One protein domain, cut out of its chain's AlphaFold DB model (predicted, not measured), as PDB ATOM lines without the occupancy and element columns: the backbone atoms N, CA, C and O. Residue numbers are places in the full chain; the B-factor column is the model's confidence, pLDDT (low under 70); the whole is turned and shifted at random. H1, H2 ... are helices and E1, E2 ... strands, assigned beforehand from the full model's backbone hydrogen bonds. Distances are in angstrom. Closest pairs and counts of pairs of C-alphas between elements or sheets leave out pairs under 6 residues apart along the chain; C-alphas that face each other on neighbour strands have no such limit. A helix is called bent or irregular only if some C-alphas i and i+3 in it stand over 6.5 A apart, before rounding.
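Overview. This is residues 34 to 132 of the 179 residues of the protein "Peroxidase" of Zea mays (UniProt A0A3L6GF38). A helical hairpin, H1 and H2, makes one end of an only just elongated whole, a cluster of three crossed helices, H3, H4 and H5, makes the middle, and the longest helix, H6, turns off from the corner with H5 at the other end, its residues 123 to 130 and the tail to 132 sticking out. The one short strand, E1, lies on the way from the hairpin to the cluster. The printed part has 99 residues with six named helices and one named strand, in the order H1, H2, E1, H3, H4, H5, H6, and its class is mostly helix. It is only just compact, close to loose, with a radius of gyration of the C-alphas of 14.6 A, and it spans 39 by 26 by 25 A, only just elongated.

Arrangement. H1, residues 36 to 43, and H2, residues 51 to 60, form a hairpin: they touch, closest at the C-alphas of Ile 43 and Thr 57, 5.3 A apart, and run opposite ways at a shallow tilt of 34.8 degrees, only just short of steep. E1, residues 67 to 69, pairs with no named strand, but its residues 67 to 68 pair antiparallel with residues 34 to 35. H3, residues 80 to 86, is apart from H1. H4, residues 93 to 100, touches H3 at a steep tilt of 64 degrees, with the C-alphas of Leu 85 and Gln 96 closest at 5.8 A. H4 only just touches H1, with 3 pairs of C-alphas within 8 A, the closest being Arg 42 and Thr 93 at 6.1 A. H5, residues 102 to 113, touches H3 with its residues 108 to 112 alone, closest at the C-alphas of Phe 82 and Ala 112, 4.9 A, and they run opposite ways at a steep tilt of 43 degrees. H4 and H5 touch only at the corner, about perpendicular at 89 degrees, with the C-alphas of Tyr 99 and Arg 105 closest at 4.5 A. H6, residues 115 to 130, touches H5 only at the corner, closest at the C-alphas of Cys 111 and Phe 118, 4.7 A, and is apart from H3 and H4. Every O i to N i+4 pair is within hydrogen-bond range in H2, H3 and H6, against 2 of 4 in H1, 2 of 4 in H4 and 6 of 8 in H5.

Along the chain. H1 begins at C-alpha 36, (-49.435, -22.314, 6.887), and is irregular, with C-alphas 38 and 41 8.2 A apart. H2 is 14.4 A long. H5, 17.2 A long, is irregular too, with C-alphas 103 and 106 7.3 A apart. H6 is 22.3 A long and ends at C-alpha 130, (-42.028, -9.299, 32.504).

Size, cuts and confidence. The two C-alphas farthest apart are those of Gly 48 and Arg 131, at 43.1 A. The printed part has no cut, and no link is long. Mean pLDDT of the printed part is 91.0, and residues 45 to 49 are under 70.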
ATOM      1  N   ALA A  34     -44.175 -21.488  12.223       96.06
ATOM      2  CA  ALA A  34     -45.584 -21.146  12.072       96.06
ATOM      3  C   ALA A  34     -46.288 -22.146  11.155       96.06
ATOM      4  O   ALA A  34     -45.687 -22.704  10.236       96.06
ATOM      5  N   ARG A  35     -47.579 -22.378  11.400       97.56
ATOM      6  CA  ARG A  35     -48.423 -23.156  10.486       97.56
ATOM      7  C   ARG A  35     -48.761 -22.319   9.256       97.56
ATOM      8  O   ARG A  35     -48.943 -21.112   9.381       97.56
ATOM      9  N   CYS A  36     -48.953 -22.962   8.109       96.62
ATOM     10  CA  CYS A  36     -49.435 -22.314   6.887       96.62
ATOM     11  C   CYS A  36     -50.765 -21.570   7.091       96.62
ATOM     12  O   CYS A  36     -50.988 -20.522   6.491       96.62
ATOM     13  N   SER A  37     -51.628 -22.045   7.997       95.88
ATOM     14  CA  SER A  37     -52.838 -21.328   8.417       95.88
ATOM     15  C   SER A  37     -52.573 -19.933   9.008       95.88
ATOM     16  O   SER A  37     -53.438 -19.066   8.921       95.88
ATOM     17  N   SER A  38     -51.393 -19.688   9.585       95.50
ATOM     18  CA  SER A  38     -51.033 -18.426  10.250       95.50
ATOM     19  C   SER A  38     -50.584 -17.314   9.296       95.50
ATOM     20  O   SER A  38     -50.453 -16.174   9.733       95.50
ATOM     21  N   PHE A  39     -50.347 -17.624   8.020       93.69
ATOM     22  CA  PHE A  39     -49.926 -16.659   6.997       93.69
ATOM     23  C   PHE A  39     -50.689 -16.841   5.675       93.69
ATOM     24  O   PHE A  39     -50.173 -16.546   4.597       93.69
ATOM     25  N   GLN A  40     -51.941 -17.316   5.747       91.75
ATOM     26  CA  GLN A  40     -52.797 -17.481   4.562       91.75
ATOM     27  C   GLN A  40     -53.040 -16.169   3.833       91.75
ATOM     28  O   GLN A  40     -53.000 -16.126   2.614       91.75
ATOM     29  N   ASP A  41     -53.196 -15.069   4.562       89.69
ATOM     30  CA  ASP A  41     -53.379 -13.743   3.979       89.69
ATOM     31  C   ASP A  41     -52.215 -13.313   3.070       89.69
ATOM     32  O   ASP A  41     -52.418 -12.493   2.168       89.69
ATOM     33  N   ARG A  42     -51.028 -13.893   3.285       88.25
ATOM     34  CA  ARG A  42     -49.839 -13.690   2.465       88.25
ATOM     35  C   ARG A  42     -49.779 -14.591   1.229       88.25
ATOM     36  O   ARG A  42     -49.342 -14.125   0.185       88.25
ATOM     37  N   ILE A  43     -50.207 -15.850   1.326       88.44
ATOM     38  CA  ILE A  43     -50.142 -16.816   0.208       88.44
ATOM     39  C   ILE A  43     -51.423 -16.856  -0.650       88.44
ATOM     40  O   ILE A  43     -51.362 -17.147  -1.843       88.44
ATOM     41  N   ASP A  44     -52.584 -16.515  -0.081       78.81
ATOM     42  CA  ASP A  44     -53.889 -16.519  -0.761       78.81
ATOM     43  C   ASP A  44     -54.041 -15.314  -1.684       78.81
ATOM     44  O   ASP A  44     -54.602 -15.398  -2.782       78.81
ATOM     45  N   LYS A  45     -53.490 -14.171  -1.269       65.62
ATOM     46  CA  LYS A  45     -53.347 -13.006  -2.132       65.62
ATOM     47  C   LYS A  45     -52.141 -13.253  -3.023       65.62
ATOM     48  O   LYS A  45     -51.086 -12.674  -2.794       65.62
ATOM     49  N   LYS A  46     -52.316 -14.083  -4.061       60.22
ATOM     50  CA  LYS A  46     -51.391 -14.224  -5.201       60.22
ATOM     51  C   LYS A  46     -51.268 -12.886  -5.927       60.22
ATOM     52  O   LYS A  46     -51.725 -12.717  -7.051       60.22
ATOM     53  N   THR A  47     -50.677 -11.898  -5.272       58.00
ATOM     54  CA  THR A  47     -50.418 -10.606  -5.883       58.00
ATOM     55  C   THR A  47     -49.338 -10.737  -6.955       58.00
ATOM     56  O   THR A  47     -49.191  -9.827  -7.764       58.00
ATOM     57  N   GLY A  48     -48.615 -11.870  -6.982       53.12
ATOM     58  CA  GLY A  48     -47.518 -12.126  -7.910       53.12
ATOM     59  C   GLY A  48     -46.353 -11.161  -7.696       53.12
ATOM     60  O   GLY A  48     -45.601 -10.917  -8.631       53.12
ATOM     61  N   LYS A  49     -46.253 -10.551  -6.505       62.31
ATOM     62  CA  LYS A  49     -45.365  -9.409  -6.260       62.31
ATOM     63  C   LYS A  49     -43.967  -9.806  -5.806       62.31
ATOM     64  O   LYS A  49     -43.050  -9.023  -6.034       62.31
ATOM     65  N   ASP A  50     -43.782 -10.981  -5.198       76.12
ATOM     66  CA  ASP A  50     -42.458 -11.446  -4.785       76.12
ATOM     67  C   ASP A  50     -42.270 -12.976  -4.912       76.12
ATOM     68  O   ASP A  50     -43.211 -13.770  -4.828       76.12
ATOM     69  N   ASN A  51     -41.023 -13.393  -5.170       86.25
ATOM     70  CA  ASN A  51     -40.655 -14.803  -5.363       86.25
ATOM     71  C   ASN A  51     -40.777 -15.632  -4.073       86.25
ATOM     72  O   ASN A  51     -40.897 -16.857  -4.132       86.25
ATOM     73  N   PHE A  52     -40.730 -14.985  -2.907       91.31
ATOM     74  CA  PHE A  52     -40.756 -15.660  -1.614       91.31
ATOM     75  C   PHE A  52     -42.173 -16.112  -1.239       91.31
ATOM     76  O   PHE A  52     -42.362 -17.258  -0.845       91.31
ATOM     77  N   GLU A  53     -43.182 -15.269  -1.459       89.88
ATOM     78  CA  GLU A  53     -44.611 -15.576  -1.362       89.88
ATOM     79  C   GLU A  53     -44.974 -16.768  -2.256       89.88
ATOM     80  O   GLU A  53     -45.704 -17.670  -1.832       89.88
ATOM     81  N   TRP A  54     -44.420 -16.825  -3.472       89.81
ATOM     82  CA  TRP A  54     -44.610 -17.972  -4.361       89.81
ATOM     83  C   TRP A  54     -43.966 -19.246  -3.801       89.81
ATOM     84  O   TRP A  54     -44.600 -20.303  -3.791       89.81
ATOM     85  N   GLY A  55     -42.753 -19.134  -3.251       92.56
ATOM     86  CA  GLY A  55     -42.083 -20.218  -2.532       92.56
ATOM     87  C   GLY A  55     -42.896 -20.736  -1.342       92.56
ATOM     88  O   GLY A  55     -43.084 -21.944  -1.217       92.56
ATOM     89  N   LEU A  56     -43.456 -19.845  -0.516       93.62
ATOM     90  CA  LEU A  56     -44.335 -20.204   0.604       93.62
ATOM     91  C   LEU A  56     -45.629 -20.873   0.122       93.62
ATOM     92  O   LEU A  56     -46.063 -21.867   0.704       93.62
ATOM     93  N   THR A  57     -46.222 -20.377  -0.967       92.94
ATOM     94  CA  THR A  57     -47.421 -20.974  -1.578       92.94
ATOM     95  C   THR A  57     -47.143 -22.405  -2.035       92.94
ATOM     96  O   THR A  57     -47.904 -23.318  -1.712       92.94
ATOM     97  N   GLY A  58     -46.030 -22.613  -2.748       93.56
ATOM     98  CA  GLY A  58     -45.593 -23.937  -3.186       93.56
ATOM     99  C   GLY A  58     -45.221 -24.849  -2.018       93.56
ATOM    100  O   GLY A  58     -45.555 -26.031  -2.032       93.56
ATOM    101  N   TYR A  59     -44.597 -24.304  -0.972       95.06
ATOM    102  CA  TYR A  59     -44.269 -25.057   0.233       95.06
ATOM    103  C   TYR A  59     -45.526 -25.574   0.932       95.06
ATOM    104  O   TYR A  59     -45.591 -26.760   1.262       95.06
ATOM    105  N   CYS A  60     -46.514 -24.706   1.159       95.06
ATOM    106  CA  CYS A  60     -47.756 -25.064   1.834       95.06
ATOM    107  C   CYS A  60     -48.625 -25.996   0.985       95.06
ATOM    108  O   CYS A  60     -49.235 -26.907   1.530       95.06
ATOM    109  N   ASN A  61     -48.672 -25.803  -0.339       93.88
ATOM    110  CA  ASN A  61     -49.420 -26.646  -1.279       93.88
ATOM    111  C   ASN A  61     -50.875 -26.942  -0.836       93.88
ATOM    112  O   ASN A  61     -51.370 -28.059  -0.971       93.88
ATOM    113  N   GLY A  62     -51.544 -25.947  -0.242       91.38
ATOM    114  CA  GLY A  62     -52.908 -26.064   0.291       91.38
ATOM    115  C   GLY A  62     -53.036 -26.725   1.672       91.38
ATOM    116  O   GLY A  62     -54.106 -26.637   2.275       91.38
ATOM    117  N   ASP A  63     -51.972 -27.320   2.214       95.94
ATOM    118  CA  ASP A  63     -51.951 -27.868   3.570       95.94
ATOM    119  C   ASP A  63     -51.844 -26.736   4.600       95.94
ATOM    120  O   ASP A  63     -50.848 -26.015   4.679       95.94
ATOM    121  N   LYS A  64     -52.898 -26.578   5.404       95.38
ATOM    122  CA  LYS A  64     -52.998 -25.528   6.424       95.38
ATOM    123  C   LYS A  64     -52.206 -25.847   7.697       95.38
ATOM    124  O   LYS A  64     -51.857 -24.920   8.428       95.38
ATOM    125  N   GLU A  65     -51.918 -27.120   7.955       97.44
ATOM    126  CA  GLU A  65     -51.249 -27.590   9.173       97.44
ATOM    127  C   GLU A  65     -49.740 -27.765   8.998       97.44
ATOM    128  O   GLU A  65     -49.004 -27.796   9.992       97.44
ATOM    129  N   LYS A  66     -49.262 -27.814   7.750       97.88
ATOM    130  CA  LYS A  66     -47.831 -27.820   7.449       97.88
ATOM    131  C   LYS A  66     -47.139 -26.621   8.099       97.88
ATOM    132  O   LYS A  66     -47.636 -25.494   8.072       97.88
ATOM    133  N   LYS A  67     -45.984 -26.875   8.713       97.50
ATOM    134  CA  LYS A  67     -45.218 -25.876   9.466       97.50
ATOM    135  C   LYS A  67     -44.026 -25.402   8.654       97.50
ATOM    136  O   LYS A  67     -43.301 -26.232   8.125       97.50
ATOM    137  N   HIS A  68     -43.803 -24.096   8.611       97.44
ATOM    138  CA  HIS A  68     -42.624 -23.473   8.020       97.44
ATOM    139  C   HIS A  68     -41.815 -22.774   9.121       97.44
ATOM    140  O   HIS A  68     -42.393 -22.228  10.064       97.44
ATOM    141  N   ALA A  69     -40.487 -22.798   9.012       97.31
ATOM    142  CA  ALA A  69     -39.601 -22.023   9.881       97.31
ATOM    143  C   ALA A  69     -39.894 -20.523   9.755       97.31
ATOM    144  O   ALA A  69     -40.175 -20.052   8.656       97.31
ATOM    145  N   LEU A  70     -39.857 -19.776  10.856       96.00
ATOM    146  CA  LEU A  70     -40.077 -18.323  10.815       96.00
ATOM    147  C   LEU A  70     -38.849 -17.545  10.314       96.00
ATOM    148  O   LEU A  70     -39.002 -16.426   9.828       96.00
ATOM    149  N   ASP A  71     -37.673 -18.171  10.377       95.44
ATOM    150  CA  ASP A  71     -36.374 -17.606  10.018       95.44
ATOM    151  C   ASP A  71     -35.501 -18.640   9.279       95.44
ATOM    152  O   ASP A  71     -35.790 -19.841   9.277       95.44
ATOM    153  N   ARG A  72     -34.412 -18.179   8.658       95.06
ATOM    154  CA  ARG A  72     -33.427 -19.011   7.958       95.06
ATOM    155  C   ARG A  72     -32.554 -19.822   8.921       95.06
ATOM    156  O   ARG A  72     -32.070 -20.886   8.530       95.06
ATOM    157  N   THR A  73     -32.374 -19.359  10.157       95.06
ATOM    158  CA  THR A  73     -31.627 -20.047  11.222       95.06
ATOM    159  C   THR A  73     -32.554 -20.470  12.376       95.06
ATOM    160  O   THR A  73     -32.345 -20.082  13.517       95.06
ATOM    161  N   PRO A  74     -33.554 -21.348  12.154       93.62
ATOM    162  CA  PRO A  74     -34.672 -21.571  13.091       93.62
ATOM    163  C   PRO A  74     -34.305 -22.116  14.484       93.62
ATOM    164  O   PRO A  74     -35.179 -22.211  15.352       93.62
ATOM    165  N   PHE A  75     -33.050 -22.520  14.677       94.06
ATOM    166  CA  PHE A  75     -32.505 -23.052  15.927       94.06
ATOM    167  C   PHE A  75     -31.497 -22.111  16.596       94.06
ATOM    168  O   PHE A  75     -31.064 -22.396  17.709       94.06
ATOM    169  N   ASN A  76     -31.138 -21.005  15.943       94.69
ATOM    170  CA  ASN A  76     -30.242 -19.997  16.485       94.69
ATOM    171  C   ASN A  76     -31.057 -18.758  16.826       94.69
ATOM    172  O   ASN A  76     -31.878 -18.305  16.039       94.69
ATOM    173  N   PHE A  77     -30.820 -18.206  18.008       95.56
ATOM    174  CA  PHE A  77     -31.399 -16.929  18.381       95.56
ATOM    175  C   PHE A  77     -30.429 -15.824  17.959       95.56
ATOM    176  O   PHE A  77     -29.495 -15.506  18.693       95.56
ATOM    177  N   ASP A  78     -30.609 -15.294  16.751       95.56
ATOM    178  CA  ASP A  78     -29.708 -14.324  16.128       95.56
ATOM    179  C   ASP A  78     -30.490 -13.184  15.447       95.56
ATOM    180  O   ASP A  78     -31.712 -13.074  15.564       95.56
ATOM    181  N   ASN A  79     -29.789 -12.256  14.794       95.25
ATOM    182  CA  ASN A  79     -30.442 -11.126  14.133       95.25
ATOM    183  C   ASN A  79     -30.866 -11.416  12.682       95.25
ATOM    184  O   ASN A  79     -31.318 -10.493  11.993       95.25
ATOM    185  N   SER A  80     -30.734 -12.660  12.204       96.19
ATOM    186  CA  SER A  80     -31.023 -12.999  10.812       96.19
ATOM    187  C   SER A  80     -32.492 -12.775  10.462       96.19
ATOM    188  O   SER A  80     -32.750 -12.243   9.386       96.19
ATOM    189  N   TYR A  81     -33.422 -12.942  11.409       95.56
ATOM    190  CA  TYR A  81     -34.816 -12.496  11.291       95.56
ATOM    191  C   TYR A  81     -34.940 -11.087  10.693       95.56
ATOM    192  O   TYR A  81     -35.666 -10.884   9.721       95.56
ATOM    193  N   PHE A  82     -34.195 -10.101  11.211       95.69
ATOM    194  CA  PHE A  82     -34.260  -8.722  10.714       95.69
ATOM    195  C   PHE A  82     -33.619  -8.562   9.333       95.69
ATOM    196  O   PHE A  82     -34.129  -7.795   8.511       95.69
ATOM    197  N   VAL A  83     -32.553  -9.315   9.050       96.81
ATOM    198  CA  VAL A  83     -31.932  -9.383   7.717       96.81
ATOM    199  C   VAL A  83     -32.923  -9.954   6.695       96.81
ATOM    200  O   VAL A  83     -33.042  -9.450   5.579       96.81
ATOM    201  N   GLU A  84     -33.697 -10.974   7.062       96.06
ATOM    202  CA  GLU A  84     -34.734 -11.550   6.207       96.06
ATOM    203  C   GLU A  84     -35.877 -10.550   5.955       96.06
ATOM    204  O   GLU A  84     -36.353 -10.444   4.821       96.06
ATOM    205  N   LEU A  85     -36.258  -9.727   6.943       95.44
ATOM    206  CA  LEU A  85     -37.256  -8.666   6.740       95.44
ATOM    207  C   LEU A  85     -36.807  -7.611   5.721       95.44
ATOM    208  O   LEU A  85     -37.625  -7.208   4.885       95.44
ATOM    209  N   GLN A  86     -35.534  -7.195   5.757       96.06
ATOM    210  CA  GLN A  86     -34.962  -6.271   4.765       96.06
ATOM    211  C   GLN A  86     -35.032  -6.849   3.348       96.06
ATOM    212  O   GLN A  86     -35.285  -6.128   2.383       96.06
ATOM    213  N   ASN A  87     -34.876  -8.169   3.241       95.50
ATOM    214  CA  ASN A  87     -34.942  -8.910   1.989       95.50
ATOM    215  C   ASN A  87     -36.372  -9.247   1.526       95.50
ATOM    216  O   ASN A  87     -36.541  -9.935   0.519       95.50
ATOM    217  N   GLY A  88     -37.408  -8.804   2.247       93.69
ATOM    218  CA  GLY A  88     -38.798  -9.132   1.917       93.69
ATOM    219  C   GLY A  88     -39.207 -10.566   2.269       93.69
ATOM    220  O   GLY A  88     -40.259 -11.026   1.827       93.69
ATOM    221  N   ARG A  89     -38.394 -11.274   3.063       95.00
ATOM    222  CA  ARG A  89     -38.532 -12.702   3.377       95.00
ATOM    223  C   ARG A  89     -39.042 -12.989   4.792       95.00
ATOM    224  O   ARG A  89     -38.911 -14.110   5.268       95.00
ATOM    225  N   GLY A  90     -39.679 -12.025   5.466       94.19
ATOM    226  CA  GLY A  90     -40.460 -12.359   6.667       94.19
ATOM    227  C   GLY A  90     -41.533 -13.388   6.311       94.19
ATOM    228  O   GLY A  90     -42.006 -13.359   5.185       94.19
ATOM    229  N   VAL A  91     -41.952 -14.282   7.202       95.00
ATOM    230  CA  VAL A  91     -42.980 -15.293   6.865       95.00
ATOM    231  C   VAL A  91     -44.385 -14.752   7.106       95.00
ATOM    232  O   VAL A  91     -45.231 -14.778   6.213       95.00
ATOM    233  N   LEU A  92     -44.630 -14.175   8.281       94.50
ATOM    234  CA  LEU A  92     -45.929 -13.601   8.610       94.50
ATOM    235  C   LEU A  92     -46.080 -12.210   7.984       94.50
ATOM    236  O   LEU A  92     -45.126 -11.433   7.900       94.50
ATOM    237  N   THR A  93     -47.302 -11.842   7.597       92.12
ATOM    238  CA  THR A  93     -47.604 -10.474   7.139       92.12
ATOM    239  C   THR A  93     -47.282  -9.436   8.213       92.12
ATOM    240  O   THR A  93     -46.777  -8.356   7.904       92.12
ATOM    241  N   SER A  94     -47.527  -9.771   9.482       92.06
ATOM    242  CA  SER A  94     -47.221  -8.925  10.640       92.06
ATOM    243  C   SER A  94     -45.721  -8.679  10.829       92.06
ATOM    244  O   SER A  94     -45.350  -7.601  11.292       92.06
ATOM    245  N   ASP A  95     -44.876  -9.637  10.445       94.12
ATOM    246  CA  ASP A  95     -43.420  -9.495  10.485       94.12
ATOM    247  C   ASP A  95     -42.953  -8.585   9.351       94.12
ATOM    248  O   ASP A  95     -42.292  -7.573   9.581       94.12
ATOM    249  N   GLN A  96     -43.384  -8.866   8.116       93.62
ATOM    250  CA  GLN A  96     -42.976  -8.063   6.962       93.62
ATOM    251  C   GLN A  96     -43.486  -6.614   7.033       93.62
ATOM    252  O   GLN A  96     -42.855  -5.701   6.489       93.62
ATOM    253  N   ALA A  97     -44.601  -6.381   7.730       92.25
ATOM    254  CA  ALA A  97     -45.117  -5.045   8.006       92.25
ATOM    255  C   ALA A  97     -44.121  -4.168   8.786       92.25
ATOM    256  O   ALA A  97     -44.093  -2.963   8.545       92.25
ATOM    257  N   LEU A  98     -43.258  -4.744   9.636       92.50
ATOM    258  CA  LEU A  98     -42.253  -3.984  10.393       92.50
ATOM    259  C   LEU A  98     -41.278  -3.234   9.480       92.50
ATOM    260  O   LEU A  98     -40.878  -2.115   9.794       92.50
ATOM    261  N   TYR A  99     -40.916  -3.828   8.343       93.44
ATOM    262  CA  TYR A  99     -40.022  -3.192   7.376       93.44
ATOM    263  C   TYR A  99     -40.773  -2.365   6.320       93.44
ATOM    264  O   TYR A  99     -40.230  -1.414   5.752       93.44
ATOM    265  N   ARG A 100     -42.038  -2.704   6.037       92.38
ATOM    266  CA  ARG A 100     -42.883  -1.946   5.099       92.38
ATOM    267  C   ARG A 100     -43.369  -0.616   5.694       92.38
ATOM    268  O   ARG A 100     -43.501   0.347   4.945       92.38
ATOM    269  N   ASP A 101     -43.602  -0.542   7.004       90.06
ATOM    270  CA  ASP A 101     -44.024   0.683   7.695       90.06
ATOM    271  C   ASP A 101     -42.820   1.589   8.016       90.06
ATOM    272  O   ASP A 101     -41.880   1.196   8.713       90.06
ATOM    273  N   GLY A 102     -42.853   2.835   7.531       92.06
ATOM    274  CA  GLY A 102     -41.781   3.813   7.745       92.06
ATOM    275  C   GLY A 102     -41.521   4.151   9.219       92.06
ATOM    276  O   GLY A 102     -40.405   4.528   9.568       92.06
ATOM    277  N   ARG A 103     -42.508   3.960  10.105       90.12
ATOM    278  CA  ARG A 103     -42.374   4.209  11.551       90.12
ATOM    279  C   ARG A 103     -41.503   3.169  12.253       90.12
ATOM    280  O   ARG A 103     -40.927   3.470  13.297       90.12
ATOM    281  N   THR A 104     -41.419   1.958  11.704       90.19
ATOM    282  CA  THR A 104     -40.692   0.822  12.294       90.19
ATOM    283  C   THR A 104     -39.496   0.369  11.462       90.19
ATOM    284  O   THR A 104     -38.639  -0.334  11.991       90.19
ATOM    285  N   ARG A 105     -39.378   0.804  10.201       93.12
ATOM    286  CA  ARG A 105     -38.272   0.435   9.301       93.12
ATOM    287  C   ARG A 105     -36.888   0.683   9.906       93.12
ATOM    288  O   ARG A 105     -36.073  -0.229   9.925       93.12
ATOM    289  N   TRP A 106     -36.657   1.871  10.464       91.38
ATOM    290  CA  TRP A 106     -35.359   2.246  11.046       91.38
ATOM    291  C   TRP A 106     -34.897   1.290  12.158       91.38
ATOM    292  O   TRP A 106     -33.701   1.096  12.369       91.38
ATOM    293  N   LEU A 107     -35.842   0.691  12.884       88.31
ATOM    294  CA  LEU A 107     -35.553  -0.270  13.940       88.31
ATOM    295  C   LEU A 107     -35.102  -1.606  13.350       88.31
ATOM    296  O   LEU A 107     -34.149  -2.196  13.849       88.31
ATOM    297  N   VAL A 108     -35.773  -2.059  12.287       93.25
ATOM    298  CA  VAL A 108     -35.373  -3.259  11.542       93.25
ATOM    299  C   VAL A 108     -33.960  -3.080  10.994       93.25
ATOM    300  O   VAL A 108     -33.130  -3.958  11.200       93.25
ATOM    301  N   ASP A 109     -33.661  -1.922  10.397       94.94
ATOM    302  CA  ASP A 109     -32.327  -1.616   9.870       94.94
ATOM    303  C   ASP A 109     -31.253  -1.668  10.955       94.94
ATOM    304  O   ASP A 109     -30.196  -2.275  10.774       94.94
ATOM    305  N   ARG A 110     -31.543  -1.087  12.121       91.62
ATOM    306  CA  ARG A 110     -30.617  -1.085  13.253       91.62
ATOM    307  C   ARG A 110     -30.345  -2.496  13.774       91.62
ATOM    308  O   ARG A 110     -29.181  -2.860  13.920       91.62
ATOM    309  N   CYS A 111     -31.383  -3.300  14.006       91.56
ATOM    310  CA  CYS A 111     -31.226  -4.679  14.480       91.56
ATOM    311  C   CYS A 111     -30.558  -5.592  13.436       91.56
ATOM    312  O   CYS A 111     -29.772  -6.462  13.797       91.56
ATOM    313  N   ALA A 112     -30.818  -5.384  12.142       95.62
ATOM    314  CA  ALA A 112     -30.149  -6.123  11.072       95.62
ATOM    315  C   ALA A 112     -28.653  -5.773  10.972       95.62
ATOM    316  O   ALA A 112     -27.832  -6.642  10.691       95.62
ATOM    317  N   SER A 113     -28.285  -4.514  11.238       96.62
ATOM    318  CA  SER A 113     -26.895  -4.045  11.141       96.62
ATOM    319  C   SER A 113     -25.977  -4.511  12.277       96.62
ATOM    320  O   SER A 113     -24.760  -4.514  12.107       96.62
ATOM    321  N   SER A 114     -26.530  -4.889  13.435       94.44
ATOM    322  CA  SER A 114     -25.751  -5.280  14.613       94.44
ATOM    323  C   SER A 114     -26.508  -6.293  15.470       94.44
ATOM    324  O   SER A 114     -27.602  -6.020  15.969       94.44
ATOM    325  N   GLN A 115     -25.889  -7.456  15.675       94.56
ATOM    326  CA  GLN A 115     -26.418  -8.494  16.556       94.56
ATOM    327  C   GLN A 115     -26.464  -8.032  18.022       94.56
ATOM    328  O   GLN A 115     -27.435  -8.315  18.721       94.56
ATOM    329  N   ASP A 116     -25.478  -7.252  18.466       94.94
ATOM    330  CA  ASP A 116     -25.439  -6.715  19.831       94.94
ATOM    331  C   ASP A 116     -26.591  -5.735  20.085       94.94
ATOM    332  O   ASP A 116     -27.243  -5.781  21.128       94.94
ATOM    333  N   GLU A 117     -26.906  -4.875  19.109       88.75
ATOM    334  CA  GLU A 117     -28.072  -3.989  19.182       88.75
ATOM    335  C   GLU A 117     -29.385  -4.774  19.230       88.75
ATOM    336  O   GLU A 117     -30.299  -4.397  19.972       88.75
ATOM    337  N   PHE A 118     -29.483  -5.876  18.482       91.69
ATOM    338  CA  PHE A 118     -30.617  -6.790  18.580       91.69
ATOM    339  C   PHE A 118     -30.744  -7.377  19.992       91.69
ATOM    340  O   PHE A 118     -31.807  -7.238  20.604       91.69
ATOM    341  N   PHE A 119     -29.682  -7.978  20.535       93.44
ATOM    342  CA  PHE A 119     -29.724  -8.597  21.862       93.44
ATOM    343  C   PHE A 119     -30.016  -7.588  22.966       93.44
ATOM    344  O   PHE A 119     -30.894  -7.831  23.796       93.44
ATOM    345  N   LYS A 120     -29.374  -6.416  22.935       90.44
ATOM    346  CA  LYS A 120     -29.648  -5.330  23.879       90.44
ATOM    347  C   LYS A 120     -31.133  -4.971  23.898       90.44
ATOM    348  O   LYS A 120     -31.765  -4.945  24.954       90.44
ATOM    349  N   ARG A 121     -31.720  -4.753  22.720       86.69
ATOM    350  CA  ARG A 121     -33.142  -4.402  22.592       86.69
ATOM    351  C   ARG A 121     -34.058  -5.541  22.996       86.69
ATOM    352  O   ARG A 121     -35.125  -5.274  23.549       86.69
ATOM    353  N   PHE A 122     -33.674  -6.783  22.720       89.44
ATOM    354  CA  PHE A 122     -34.432  -7.958  23.128       89.44
ATOM    355  C   PHE A 122     -34.506  -8.073  24.653       89.44
ATOM    356  O   PHE A 122     -35.600  -8.227  25.198       89.44
ATOM    357  N   VAL A 123     -33.381  -7.903  25.353       91.50
ATOM    358  CA  VAL A 123     -33.335  -7.921  26.822       91.50
ATOM    359  C   VAL A 123     -34.178  -6.791  27.411       91.50
ATOM    360  O   VAL A 123     -35.056  -7.050  28.234       91.50
ATOM    361  N   GLU A 124     -33.997  -5.550  26.946       87.88
ATOM    362  CA  GLU A 124     -34.804  -4.399  27.388       87.88
ATOM    363  C   GLU A 124     -36.312  -4.651  27.195       87.88
ATOM    364  O   GLU A 124     -37.139  -4.355  28.064       87.88
ATOM    365  N   SER A 125     -36.666  -5.250  26.059       86.88
ATOM    366  CA  SER A 125     -38.030  -5.616  25.677       86.88
ATOM    367  C   SER A 125     -38.629  -6.679  26.602       86.88
ATOM    368  O   SER A 125     -39.758  -6.512  27.073       86.88
ATOM    369  N   MET A 126     -37.881  -7.740  26.909       88.62
ATOM    370  CA  MET A 126     -38.324  -8.818  27.799       88.62
ATOM    371  C   MET A 126     -38.407  -8.370  29.262       88.62
ATOM    372  O   MET A 126     -39.365  -8.727  29.946       88.62
ATOM    373  N   LEU A 127     -37.487  -7.520  29.730       89.31
ATOM    374  CA  LEU A 127     -37.559  -6.908  31.063       89.31
ATOM    375  C   LEU A 127     -38.785  -6.001  31.215       89.31
ATOM    376  O   LEU A 127     -39.410  -5.957  32.274       89.31
ATOM    377  N   LYS A 128     -39.150  -5.266  30.161       85.69
ATOM    378  CA  LYS A 128     -40.373  -4.458  30.164       85.69
ATOM    379  C   LYS A 128     -41.625  -5.336  30.132       85.69
ATOM    380  O   LYS A 128     -42.582  -5.041  30.843       85.69
ATOM    381  N   LEU A 129     -41.607  -6.409  29.340       86.00
ATOM    382  CA  LEU A 129     -42.713  -7.363  29.230       86.00
ATOM    383  C   LEU A 129     -42.969  -8.102  30.551       86.00
ATOM    384  O   LEU A 129     -44.121  -8.225  30.959       86.00
ATOM    385  N   SER A 130     -41.918  -8.543  31.246       87.50
ATOM    386  CA  SER A 130     -42.028  -9.299  32.504       87.50
ATOM    387  C   SER A 130     -42.608  -8.485  33.663       87.50
ATOM    388  O   SER A 130     -43.127  -9.044  34.628       87.50
ATOM    389  N   ARG A 131     -42.552  -7.154  33.566       88.81
ATOM    390  CA  ARG A 131     -43.105  -6.224  34.557       88.81
ATOM    391  C   ARG A 131     -44.571  -5.871  34.301       88.81
ATOM    392  O   ARG A 131     -45.157  -5.159  35.115       88.81
ATOM    393  N   LEU A 132     -45.177  -6.356  33.211       86.88
ATOM    394  CA  LEU A 132     -46.615  -6.203  32.996       86.88
ATOM    395  C   LEU A 132     -47.371  -7.028  34.045       86.88
ATOM    396  O   LEU A 132     -47.349  -8.257  34.021       86.88
TER     397      LEU A 132